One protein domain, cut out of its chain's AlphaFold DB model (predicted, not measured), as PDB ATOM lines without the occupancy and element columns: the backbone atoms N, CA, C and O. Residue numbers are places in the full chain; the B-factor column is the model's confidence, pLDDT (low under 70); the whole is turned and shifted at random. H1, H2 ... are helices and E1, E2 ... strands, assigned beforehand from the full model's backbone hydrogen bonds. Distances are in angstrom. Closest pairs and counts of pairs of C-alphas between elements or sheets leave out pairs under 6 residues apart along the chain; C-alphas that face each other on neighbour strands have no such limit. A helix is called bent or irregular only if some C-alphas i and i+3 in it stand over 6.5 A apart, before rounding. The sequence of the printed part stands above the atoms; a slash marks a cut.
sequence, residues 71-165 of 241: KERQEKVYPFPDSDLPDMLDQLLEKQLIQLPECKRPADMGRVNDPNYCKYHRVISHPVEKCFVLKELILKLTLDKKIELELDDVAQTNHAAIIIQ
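This is residues 71 to 165 of the 241 residues of the protein "Ty3-gypsy retrotransposon protein" of Cucumis melo var. makuwa (UniProt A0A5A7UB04). Two steeply set helices, H2 and H3, make the middle, with hairpin E1 E2 at one end and a looped lobe, residues 99 to 127, at the other; short H1 sits near H3. The printed part has 95 residues, with three named helices, then two antiparallel strands, mixed class, under half in named elements. It is compact, radius of gyration of the C-alphas 13.9 A, spanning 43 by 26 by 25 A.

H1, residues 71 to 75, begins at C-alpha 71 (79.650, 57.465, 94.868). H2, residues 82 to 94, 19.6 A, is irregular: C-alphas 83 and 86 are 7.1 A apart. H3 is residues 132 to 143, 16.3 A. E1 is residues 147 to 151; E2, residues 160 to 164, ends at C-alpha 164 (61.623, 67.258, 71.211).

H2 and H3 only just touch, with 3 pairs of C-alphas within 8 A, closest Leu 85 and Lys 135, 7.7 A, at a steep tilt of 66 degrees. In hairpin E1 E2, N 148 and O 163 are within hydrogen-bond range, 2.8 A. Every O i to N i+4 pair is within range in H1 and H3, 7 of 9 in H2.

The printed part has no cut. H2 to H3 is a long link, 37 residues. Residues 152 to 158 and 165 are under pLDDT 70.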
ATOM      1  N   LYS A  71      78.571  58.023  95.689       90.56
ATOM      2  CA  LYS A  71      79.650  57.465  94.868       90.56
ATOM      3  C   LYS A  71      79.087  56.787  93.618       90.56
ATOM      4  O   LYS A  71      79.501  57.098  92.512       90.56
ATOM      5  N   GLU A  72      78.066  55.958  93.797       91.88
ATOM      6  CA  GLU A  72      77.363  55.284  92.703       91.88
ATOM      7  C   GLU A  72      76.739  56.273  91.704       91.88
ATOM      8  O   GLU A  72      76.855  56.091  90.497       91.88
ATOM      9  N   ARG A  73      76.142  57.374  92.183       90.94
ATOM     10  CA  ARG A  73      75.592  58.429  91.308       90.94
ATOM     11  C   ARG A  73      76.662  59.192  90.525       90.94
ATOM     12  O   ARG A  73      76.366  59.681  89.439       90.94
ATOM     13  N   GLN A  74      77.858  59.345  91.094       88.19
ATOM     14  CA  GLN A  74      78.989  60.024  90.451       88.19
ATOM     15  C   GLN A  74      79.677  59.132  89.413       88.19
ATOM     16  O   GLN A  74      80.126  59.640  88.393       88.19
ATOM     17  N   GLU A  75      79.740  57.824  89.663       90.44
ATOM     18  CA  GLU A  75      80.322  56.828  88.752       90.44
ATOM     19  C   GLU A  75      79.347  56.383  87.652       90.44
ATOM     20  O   GLU A  75      79.746  55.708  86.702       90.44
ATOM     21  N   LYS A  76      78.067  56.759  87.756       92.06
ATOM     22  CA  LYS A  76      77.060  56.459  86.741       92.06
ATOM     23  C   LYS A  76      77.439  57.099  85.404       92.06
ATOM     24  O   LYS A  76      77.613  58.313  85.307       92.06
ATOM     25  N   VAL A  77      77.510  56.262  84.374       91.44
ATOM     26  CA  VAL A  77      77.722  56.680  82.987       91.44
ATOM     27  C   VAL A  77      76.381  57.097  82.390       91.44
ATOM     28  O   VAL A  77      75.397  56.362  82.500       91.44
ATOM     29  N   TYR A  78      76.347  58.270  81.764       90.69
ATOM     30  CA  TYR A  78      75.170  58.801  81.083       90.69
ATOM     31  C   TYR A  78      75.401  58.794  79.566       90.69
ATOM     32  O   TYR A  78      76.539  58.973  79.132       90.69
ATOM     33  N   PRO A  79      74.352  58.578  78.753       89.75
ATOM     34  CA  PRO A  79      74.449  58.519  77.293       89.75
ATOM     35  C   PRO A  79      74.470  59.924  76.668       89.75
ATOM     36  O   PRO A  79      73.718  60.213  75.748       89.75
ATOM     37  N   PHE A  80      75.259  60.825  77.244       89.38
ATOM     38  CA  PHE A  80      75.525  62.187  76.786       89.38
ATOM     39  C   PHE A  80      76.737  62.706  77.576       89.38
ATOM     40  O   PHE A  80      76.936  62.290  78.726       89.38
ATOM     41  N   PRO A  81      77.576  63.571  76.992       91.50
ATOM     42  CA  PRO A  81      78.742  64.104  77.678       91.50
ATOM     43  C   PRO A  81      78.344  65.173  78.702       91.50
ATOM     44  O   PRO A  81      77.321  65.847  78.597       91.50
ATOM     45  N   ASP A  82      79.212  65.374  79.688       92.44
ATOM     46  CA  ASP A  82      78.985  66.371  80.735       92.44
ATOM     47  C   ASP A  82      79.046  67.812  80.208       92.44
ATOM     48  O   ASP A  82      78.422  68.692  80.797       92.44
ATOM     49  N   SER A  83      79.776  68.046  79.111       91.94
ATOM     50  CA  SER A  83      79.947  69.361  78.478       91.94
ATOM     51  C   SER A  83      78.656  69.946  77.931       91.94
ATOM     52  O   SER A  83      78.514  71.160  77.918       91.94
ATOM     53  N   ASP A  84      77.724  69.096  77.508       92.44
ATOM     54  CA  ASP A  84      76.501  69.547  76.844       92.44
ATOM     55  C   ASP A  84      75.390  69.837  77.855       92.44
ATOM     56  O   ASP A  84      74.362  70.416  77.521       92.44
ATOM     57  N   LEU A  85      75.588  69.479  79.126       93.25
ATOM     58  CA  LEU A  85      74.597  69.680  80.183       93.25
ATOM     59  C   LEU A  85      74.114  71.127  80.353       93.25
ATOM     60  O   LEU A  85      72.917  71.294  80.600       93.25
ATOM     61  N   PRO A  86      74.967  72.165  80.262       93.62
ATOM     62  CA  PRO A  86      74.512  73.552  80.285       93.62
ATOM     63  C   PRO A  86      73.570  73.873  79.117       93.62
ATOM     64  O   PRO A  86      72.487  74.409  79.344       93.62
ATOM     65  N   ASP A  87      73.936  73.475  77.899       93.62
ATOM     66  CA  ASP A  87      73.150  73.749  76.691       93.62
ATOM     67  C   ASP A  87      71.833  72.964  76.699       93.62
ATOM     68  O   ASP A  87      70.762  73.498  76.411       93.62
ATOM     69  N   MET A  88      71.890  71.701  77.118       94.12
ATOM     70  CA  MET A  88      70.726  70.847  77.324       94.12
ATOM     71  C   MET A  88      69.774  71.430  78.373       94.12
ATOM     72  O   MET A  88      68.561  71.436  78.168       94.12
ATOM     73  N   LEU A  89      70.297  71.932  79.498       94.88
ATOM     74  CA  LEU A  89      69.480  72.581  80.525       94.88
ATOM     75  C   LEU A  89      68.729  73.784  79.949       94.88
ATOM     76  O   LEU A  89      67.544  73.953  80.231       94.88
ATOM     77  N   ASP A  90      69.402  74.587  79.133       93.88
ATOM     78  CA  ASP A  90      68.822  75.788  78.542       93.88
ATOM     79  C   ASP A  90      67.716  75.447  77.550       93.88
ATOM     80  O   ASP A  90      66.621  76.000  77.653       93.88
ATOM     81  N   GLN A  91      67.936  74.441  76.702       93.62
ATOM     82  CA  GLN A  91      66.907  73.914  75.806       93.62
ATOM     83  C   GLN A  91      65.693  73.386  76.588       93.62
ATOM     84  O   GLN A  91      64.549  73.667  76.232       93.62
ATOM     85  N   LEU A  92      65.906  72.649  77.684       93.88
ATOM     86  CA  LEU A  92      64.804  72.137  78.506       93.88
ATOM     87  C   LEU A  92      63.979  73.253  79.158       93.88
ATOM     88  O   LEU A  92      62.762  73.105  79.298       93.88
ATOM     89  N   LEU A  93      64.623  74.350  79.561       92.62
ATOM     90  CA  LEU A  93      63.956  75.507  80.158       92.62
ATOM     91  C   LEU A  93      63.209  76.340  79.123       92.62
ATOM     92  O   LEU A  93      62.057  76.701  79.356       92.62
ATOM     93  N   GLU A  94      63.836  76.609  77.980       92.81
ATOM     94  CA  GLU A  94      63.232  77.343  76.869       92.81
ATOM     95  C   GLU A  94      61.956  76.650  76.386       92.81
ATOM     96  O   GLU A  94      60.917  77.279  76.192       92.81
ATOM     97  N   LYS A  95      62.006  75.320  76.289       89.25
ATOM     98  CA  LYS A  95      60.874  74.487  75.877       89.25
ATOM     99  C   LYS A  95      59.914  74.138  77.024       89.25
ATOM    100  O   LYS A  95      59.006  73.336  76.827       89.25
ATOM    101  N   GLN A  96      60.109  74.713  78.215       89.31
ATOM    102  CA  GLN A  96      59.278  74.517  79.414       89.31
ATOM    103  C   GLN A  96      59.060  73.043  79.809       89.31
ATOM    104  O   GLN A  96      58.074  72.693  80.459       89.31
ATOM    105  N   LEU A  97      59.992  72.155  79.451       89.81
ATOM    106  CA  LEU A  97      59.918  70.729  79.785       89.81
ATOM    107  C   LEU A  97      60.225  70.465  81.261       89.81
ATOM    108  O   LEU A  97      59.853  69.423  81.809       89.81
ATOM    109  N   ILE A  98      60.911  71.412  81.901       92.50
ATOM    110  CA  ILE A  98      61.259  71.377  83.314       92.50
ATOM    111  C   ILE A  98      61.034  72.754  83.937       92.50
ATOM    112  O   ILE A  98      61.104  73.783  83.269       92.50
ATOM    113  N   GLN A  99      60.828  72.767  85.249       90.81
ATOM    114  CA  GLN A  99      60.843  73.986  86.049       90.81
ATOM    115  C   GLN A  99      62.041  73.945  86.991       90.81
ATOM    116  O   GLN A  99      62.370  72.893  87.549       90.81
ATOM    117  N   LEU A 100      62.694  75.094  87.173       91.38
ATOM    118  CA  LEU A 100      63.795  75.195  88.120       91.38
ATOM    119  C   LEU A 100      63.272  75.115  89.558       91.38
ATOM    120  O   LEU A 100      62.310  75.811  89.893       91.38
ATOM    121  N   PRO A 101      63.925  74.333  90.431       89.19
ATOM    122  CA  PRO A 101      63.658  74.361  91.858       89.19
ATOM    123  C   PRO A 101      63.741  75.771  92.447       89.19
ATOM    124  O   PRO A 101      64.555  76.607  92.038       89.19
ATOM    125  N   GLU A 102      62.941  76.011  93.482       87.31
ATOM    126  CA  GLU A 102      63.053  77.225  94.279       87.31
ATOM    127  C   GLU A 102      64.450  77.345  94.900       87.31
ATOM    128  O   GLU A 102      65.005  76.396  95.472       87.31
ATOM    129  N   CYS A 103      65.025  78.544  94.806       84.44
ATOM    130  CA  CYS A 103      66.324  78.824  95.393       84.44
ATOM    131  C   CYS A 103      66.201  78.900  96.921       84.44
ATOM    132  O   CYS A 103      65.533  79.776  97.465       84.44
ATOM    133  N   LYS A 104      66.912  78.020  97.631       82.44
ATOM    134  CA  LYS A 104      66.914  77.995  99.105       82.44
ATOM    135  C   LYS A 104      67.802  79.066  99.740       82.44
ATOM    136  O   LYS A 104      67.736  79.275 100.949       82.44
ATOM    137  N   ARG A 105      68.692  79.686  98.959       83.75
ATOM    138  CA  ARG A 105      69.691  80.654  99.430       83.75
ATOM    139  C   ARG A 105      69.707  81.878  98.519       83.75
ATOM    140  O   ARG A 105      70.521  81.939  97.602       83.75
ATOM    141  N   PRO A 106      68.861  82.884  98.780       82.19
ATOM    142  CA  PRO A 106      68.805  84.078  97.942       82.19
ATOM    143  C   PRO A 106      70.139  84.839  97.869       82.19
ATOM    144  O   PRO A 106      70.426  85.456  96.850       82.19
ATOM    145  N   ALA A 107      70.998  84.725  98.890       83.50
ATOM    146  CA  ALA A 107      72.346  85.306  98.895       83.50
ATOM    147  C   ALA A 107      73.267  84.779  97.772       83.50
ATOM    148  O   ALA A 107      74.198  85.478  97.368       83.50
ATOM    149  N   ASP A 108      73.003  83.572  97.259       82.06
ATOM    150  CA  ASP A 108      73.790  82.951  96.189       82.06
ATOM    151  C   ASP A 108      73.273  83.344  94.789       82.06
ATOM    152  O   ASP A 108      73.986  83.159  93.805       82.06
ATOM    153  N   MET A 109      72.067  83.926  94.667       73.38
ATOM    154  CA  MET A 109      71.454  84.238  93.361       73.38
ATOM    155  C   MET A 109      72.226  85.282  92.550       73.38
ATOM    156  O   MET A 109      72.216  85.221  91.326       73.38
ATOM    157  N   GLY A 110      72.913  86.219  93.206       78.12
ATOM    158  CA  GLY A 110      73.704  87.253  92.528       78.12
ATOM    159  C   GLY A 110      75.082  86.786  92.048       78.12
ATOM    160  O   GLY A 110      75.830  87.574  91.479       78.12
ATOM    161  N   ARG A 111      75.453  85.524  92.297       85.81
ATOM    162  CA  ARG A 111      76.806  84.996  92.065       85.81
ATOM    163  C   ARG A 111      76.853  84.024  90.883       85.81
ATOM    164  O   ARG A 111      77.496  82.985  90.954       85.81
ATOM    165  N   VAL A 112      76.177  84.376  89.790       85.44
ATOM    166  CA  VAL A 112      76.089  83.554  88.565       85.44
ATOM    167  C   VAL A 112      77.459  83.327  87.911       85.44
ATOM    168  O   VAL A 112      77.667  82.314  87.257       85.44
ATOM    169  N   ASN A 113      78.414  84.233  88.139       89.56
ATOM    170  CA  ASN A 113      79.777  84.132  87.609       89.56
ATOM    171  C   ASN A 113      80.689  83.187  88.420       89.56
ATOM    172  O   ASN A 113      81.862  83.040  88.081       89.56
ATOM    173  N   ASP A 114      80.205  82.602  89.523       91.44
ATOM    174  CA  ASP A 114      80.996  81.658  90.317       91.44
ATOM    175  C   ASP A 114      81.137  80.323  89.558       91.44
ATOM    176  O   ASP A 114      80.130  79.772  89.114       91.44
ATOM    177  N   PRO A 115      82.348  79.750  89.429       91.44
ATOM    178  CA  PRO A 115      82.546  78.485  88.720       91.44
ATOM    179  C   PRO A 115      81.813  77.297  89.365       91.44
ATOM    180  O   PRO A 115      81.604  76.278  88.717       91.44
ATOM    181  N   ASN A 116      81.416  77.395  90.636       93.00
ATOM    182  CA  ASN A 116      80.614  76.384  91.325       93.00
ATOM    183  C   ASN A 116      79.121  76.742  91.367       93.00
ATOM    184  O   ASN A 116      78.361  76.106  92.106       93.00
ATOM    185  N   TYR A 117      78.681  77.760  90.626       92.75
ATOM    186  CA  TYR A 117      77.271  78.093  90.500       92.75
ATOM    187  C   TYR A 117      76.538  77.030  89.674       92.75
ATOM    188  O   TYR A 117      76.832  76.795  88.505       92.75
ATOM    189  N   CYS A 118      75.534  76.398  90.278       93.06
ATOM    190  CA  CYS A 118      74.663  75.464  89.578       93.06
ATOM    191  C   CYS A 118      73.429  76.210  89.059       93.06
ATOM    192  O   CYS A 118      72.564  76.579  89.858       93.06
ATOM    193  N   LYS A 119      73.296  76.363  87.735       92.12
ATOM    194  CA  LYS A 119      72.126  77.002  87.099       92.12
ATOM    195  C   LYS A 119      70.808  76.301  87.445       92.12
ATOM    196  O   LYS A 119      69.824  76.973  87.739       92.12
ATOM    197  N   TYR A 120      70.811  74.966  87.520       93.44
ATOM    198  CA  TYR A 120      69.620  74.190  87.878       93.44
ATOM    199  C   TYR A 120      69.157  74.453  89.324       93.44
ATOM    200  O   TYR A 120      67.994  74.741  89.570       93.44
ATOM    201  N   HIS A 121      70.065  74.398  90.303       91.69
ATOM    202  CA  HIS A 121      69.701  74.600  91.713       91.69
ATOM    203  C   HIS A 121      69.663  76.072  92.148       91.69
ATOM    204  O   HIS A 121      69.210  76.365  93.255       91.69
ATOM    205  N   ARG A 122      70.168  76.986  91.311       91.31
ATOM    206  CA  ARG A 122      70.301  78.424  91.586       91.31
ATOM    207  C   ARG A 122      71.120  78.724  92.853       91.31
ATOM    208  O   ARG A 122      70.809  79.665  93.577       91.31
ATOM    209  N   VAL A 123      72.140  77.910  93.145       91.81
ATOM    210  CA  VAL A 123      73.018  78.035  94.328       91.81
ATOM    211  C   VAL A 123      74.470  77.712  93.986       91.81
ATOM    212  O   VAL A 123      74.738  76.927  93.072       91.81
ATOM    213  N   ILE A 124      75.405  78.235  94.781       91.81
ATOM    214  CA  ILE A 124      76.822  77.858  94.699       91.81
ATOM    215  C   ILE A 124      77.013  76.526  95.421       91.81
ATOM    216  O   ILE A 124      76.843  76.424  96.638       91.81
ATOM    217  N   SER A 125      77.339  75.478  94.673       89.94
ATOM    218  CA  SER A 125      77.617  74.155  95.243       89.94
ATOM    219  C   SER A 125      78.475  73.287  94.330       89.94
ATOM    220  O   SER A 125      79.427  72.671  94.795       89.94
ATOM    221  N   HIS A 126      78.134  73.227  93.047       92.56
ATOM    222  CA  HIS A 126      78.829  72.463  92.024       92.56
ATOM    223  C   HIS A 126      78.521  73.063  90.647       92.56
ATOM    224  O   HIS A 126      77.435  73.615  90.464       92.56
ATOM    225  N   PRO A 127      79.435  72.923  89.679       94.00
ATOM    226  CA  PRO A 127      79.162  73.279  88.291       94.00
ATOM    227  C   PRO A 127      78.051  72.382  87.706       94.00
ATOM    228  O   PRO A 127      77.807  71.273  88.203       94.00
ATOM    229  N   VAL A 128      77.346  72.862  86.677       94.31
ATOM    230  CA  VAL A 128      76.164  72.194  86.084       94.31
ATOM    231  C   VAL A 128      76.513  70.805  85.540       94.31
ATOM    232  O   VAL A 128      75.758  69.854  85.732       94.31
ATOM    233  N   GLU A 129      77.712  70.667  84.994       94.50
ATOM    234  CA  GLU A 129      78.320  69.458  84.444       94.50
ATOM    235  C   GLU A 129      78.345  68.307  85.467       94.50
ATOM    236  O   GLU A 129      78.234  67.129  85.130       94.50
ATOM    237  N   LYS A 130      78.437  68.633  86.763       93.69
ATOM    238  CA  LYS A 130      78.480  67.652  87.863       93.69
ATOM    239  C   LYS A 130      77.119  67.426  88.526       93.69
ATOM    240  O   LYS A 130      77.025  66.703  89.522       93.69
ATOM    241  N   CYS A 131      76.055  68.040  88.014       93.44
ATOM    242  CA  CYS A 131      74.736  67.992  88.623       93.44
ATOM    243  C   CYS A 131      74.034  66.656  88.356       93.44
ATOM    244  O   CYS A 131      73.272  66.513  87.404       93.44
ATOM    245  N   PHE A 132      74.227  65.669  89.236       94.31
ATOM    246  CA  PHE A 132      73.579  64.359  89.085       94.31
ATOM    247  C   PHE A 132      72.044  64.445  89.057       94.31
ATOM    248  O   PHE A 132      71.402  63.608  88.437       94.31
ATOM    249  N   VAL A 133      71.434  65.445  89.708       93.50
ATOM    250  CA  VAL A 133      69.971  65.633  89.673       93.50
ATOM    251  C   VAL A 133      69.507  65.972  88.258       93.50
ATOM    252  O   VAL A 133      68.523  65.402  87.795       93.50
ATOM    253  N   LEU A 134      70.238  66.849  87.567       94.81
ATOM    254  CA  LEU A 134      69.964  67.205  86.180       94.81
ATOM    255  C   LEU A 134      70.200  66.014  85.243       94.81
ATOM    256  O   LEU A 134      69.340  65.719  84.420       94.81
ATOM    257  N   LYS A 135      71.311  65.283  85.408       95.06
ATOM    258  CA  LYS A 135      71.608  64.099  84.581       95.06
ATOM    259  C   LYS A 135      70.514  63.029  84.687       95.06
ATOM    260  O   LYS A 135      70.071  62.483  83.680       95.06
ATOM    261  N   GLU A 136      70.039  62.756  85.902       94.81
ATOM    262  CA  GLU A 136      68.926  61.827  86.135       94.81
ATOM    263  C   GLU A 136      67.605  62.339  85.546       94.81
ATOM    264  O   GLU A 136      66.809  61.549  85.039       94.81
ATOM    265  N   LEU A 137      67.363  63.651  85.597       94.62
ATOM    266  CA  LEU A 137      66.172  64.264  85.014       94.62
ATOM    267  C   LEU A 137      66.159  64.126  83.490       94.62
ATOM    268  O   LEU A 137      65.155  63.682  82.943       94.62
ATOM    269  N   ILE A 138      67.271  64.446  82.826       94.56
ATOM    270  CA  ILE A 138      67.437  64.272  81.378       94.56
ATOM    271  C   ILE A 138      67.192  62.811  81.003       94.56
ATOM    272  O   ILE A 138      66.335  62.530  80.172       94.56
ATOM    273  N   LEU A 139      67.865  61.878  81.686       93.44
ATOM    274  CA  LEU A 139      67.696  60.449  81.435       93.44
ATOM    275  C   LEU A 139      66.233  60.010  81.597       93.44
ATOM    276  O   LEU A 139      65.724  59.237  80.790       93.44
ATOM    277  N   LYS A 140      65.536  60.521  82.616       93.94
ATOM    278  CA  LYS A 140      64.112  60.245  82.815       93.94
ATOM    279  C   LYS A 140      63.253  60.792  81.673       93.94
ATOM    280  O   LYS A 140      62.368  60.083  81.215       93.94
ATOM    281  N   LEU A 141      63.507  62.011  81.200       93.56
ATOM    282  CA  LEU A 141      62.775  62.590  80.067       93.56
ATOM    283  C   LEU A 141      62.976  61.773  78.783       93.56
ATOM    284  O   LEU A 141      62.023  61.604  78.023       93.56
ATOM    285  N   THR A 142      64.182  61.236  78.576       92.88
ATOM    286  CA  THR A 142      64.483  60.327  77.463       92.88
ATOM    287  C   THR A 142      63.713  59.012  77.587       92.88
ATOM    288  O   THR A 142      63.118  58.546  76.620       92.88
ATOM    289  N   LEU A 143      63.661  58.422  78.787       91.75
ATOM    290  CA  LEU A 143      62.880  57.204  79.043       91.75
ATOM    291  C   LEU A 143      61.374  57.428  78.867       91.75
ATOM    292  O   LEU A 143      60.682  56.567  78.327       91.75
ATOM    293  N   ASP A 144      60.886  58.596  79.279       90.75
ATOM    294  CA  ASP A 144      59.501  59.025  79.096       90.75
ATOM    295  C   ASP A 144      59.193  59.392  77.625       90.75
ATOM    296  O   ASP A 144      58.052  59.735  77.324       90.75
ATOM    297  N   LYS A 145      60.187  59.339  76.719       88.62
ATOM    298  CA  LYS A 145      60.105  59.738  75.298       88.62
ATOM    299  C   LYS A 145      59.610  61.170  75.074       88.62
ATOM    300  O   LYS A 145      59.112  61.511  74.012       88.62
ATOM    301  N   LYS A 146      59.763  62.036  76.076       89.19
ATOM    302  CA  LYS A 146      59.470  63.475  75.941       89.19
ATOM    303  C   LYS A 146      60.548  64.184  75.134       89.19
ATOM    304  O   LYS A 146      60.292  65.205  74.502       89.19
ATOM    305  N   ILE A 147      61.756  63.637  75.200       91.12
ATOM    306  CA  ILE A 147      62.906  64.073  74.429       91.12
ATOM    307  C   ILE A 147      63.612  62.862  73.838       91.12
ATOM    308  O   ILE A 147      63.613  61.777  74.419       91.12
ATOM    309  N   GLU A 148      64.262  63.087  72.718       89.50
ATOM    310  CA  GLU A 148      65.203  62.178  72.096       89.50
ATOM    311  C   GLU A 148      66.575  62.847  72.107       89.50
ATOM    312  O   GLU A 148      66.686  64.061  71.930       89.50
ATOM    313  N   LEU A 149      67.607  62.066  72.410       89.25
ATOM    314  CA  LEU A 149      68.982  62.543  72.414       89.25
ATOM    315  C   LEU A 149      69.623  62.101  71.108       89.25
ATOM    316  O   LEU A 149      69.776  60.901  70.879       89.25
ATOM    317  N   GLU A 150      69.965  63.061  70.261       81.12
ATOM    318  CA  GLU A 150      70.733  62.794  69.052       81.12
ATOM    319  C   GLU A 150      72.210  62.731  69.431       81.12
ATOM    320  O   GLU A 150      72.758  63.698  69.961       81.12
ATOM    321  N   LEU A 151      72.825  61.570  69.212       74.69
ATOM    322  CA  LEU A 151      74.253  61.338  69.400       74.69
ATOM    323  C   LEU A 151      74.881  61.278  68.009       74.69
ATOM    324  O   LEU A 151      74.559  60.383  67.227       74.69
ATOM    325  N   ASP A 152      75.734  62.247  67.683       67.00
ATOM    326  CA  ASP A 152      76.437  62.243  66.402       67.00
ATOM    327  C   ASP A 152      77.621  61.264  66.466       67.00
ATOM    328  O   ASP A 152      78.712  61.596  66.926       67.00
ATOM    329  N   ASP A 153      77.392  60.022  66.032       60.84
ATOM    330  CA  ASP A 153      78.404  58.955  66.035       60.84
ATOM    331  C   ASP A 153      79.527  59.185  64.993       60.84
ATOM    332  O   ASP A 153      80.518  58.446  64.966       60.84
ATOM    333  N   VAL A 154      79.375  60.169  64.093       59.09
ATOM    334  CA  VAL A 154      80.214  60.336  62.890       59.09
ATOM    335  C   VAL A 154      81.262  61.445  63.043       59.09
ATOM    336  O   VAL A 154      82.308  61.402  62.387       59.09
ATOM    337  N   ALA A 155      81.047  62.402  63.947       51.88
ATOM    338  CA  ALA A 155      82.028  63.424  64.282       51.88
ATOM    339  C   ALA A 155      82.734  63.069  65.598       51.88
ATOM    340  O   ALA A 155      82.113  62.738  66.598       51.88
ATOM    341  N   GLN A 156      84.061  63.206  65.650       53.03
ATOM    342  CA  GLN A 156      84.859  63.054  66.883       53.03
ATOM    343  C   GLN A 156      84.465  64.029  68.015       53.03
ATOM    344  O   GLN A 156      85.036  63.998  69.106       53.03
ATOM    345  N   THR A 157      83.504  64.906  67.744       54.47
ATOM    346  CA  THR A 157      82.835  65.788  68.680       54.47
ATOM    347  C   THR A 157      81.563  65.092  69.166       54.47
ATOM    348  O   THR A 157      80.521  65.197  68.529       54.47
ATOM    349  N   ASN A 158      81.658  64.355  70.279       61.62
ATOM    350  CA  ASN A 158      80.493  63.788  70.962       61.62
ATOM    351  C   ASN A 158      79.625  64.955  71.459       61.62
ATOM    352  O   ASN A 158      79.856  65.427  72.565       61.62
ATOM    353  N   HIS A 159      78.713  65.465  70.637       70.94
ATOM    354  CA  HIS A 159      77.716  66.448  71.042       70.94
ATOM    355  C   HIS A 159      76.347  65.767  71.069       70.94
ATOM    356  O   HIS A 159      75.996  65.030  70.148       70.94
ATOM    357  N   ALA A 160      75.601  65.990  72.143       77.56
ATOM    358  CA  ALA A 160      74.259  65.502  72.374       77.56
ATOM    359  C   ALA A 160      73.272  66.667  72.256       77.56
ATOM    360  O   ALA A 160      73.315  67.622  73.034       77.56
ATOM    361  N   ALA A 161      72.355  66.577  71.296       81.38
ATOM    362  CA  ALA A 161      71.281  67.550  71.119       81.38
ATOM    363  C   ALA A 161      69.940  66.989  71.611       81.38
ATOM    364  O   ALA A 161      69.683  65.787  71.520       81.38
ATOM    365  N   ILE A 162      69.068  67.862  72.130       82.94
ATOM    366  CA  ILE A 162      67.714  67.489  72.554       82.94
ATOM    367  C   ILE A 162      66.747  67.709  71.393       82.94
ATOM    368  O   ILE A 162      66.355  68.836  71.083       82.94
ATOM    369  N   ILE A 163      66.277  66.615  70.801       82.81
ATOM    370  CA  ILE A 163      65.142  66.625  69.884       82.81
ATOM    371  C   ILE A 163      63.872  66.478  70.720       82.81
ATOM    372  O   ILE A 163      63.714  65.536  71.493       82.81
ATOM    373  N   ILE A 164      62.936  67.414  70.582       79.81
ATOM    374  CA  ILE A 164      61.623  67.258  71.211       79.81
ATOM    375  C   ILE A 164      60.763  66.387  70.316       79.81
ATOM    376  O   ILE A 164      60.446  66.774  69.191       79.81
ATOM    377  N   GLN A 165      60.314  65.259  70.856       67.94
ATOM    378  CA  GLN A 165      59.207  64.525  70.271       67.94
ATOM    379  C   GLN A 165      57.935  65.295  70.621       67.94
ATOM    380  O   GLN A 165      57.348  65.143  71.690       67.94
TER     381      GLN A 165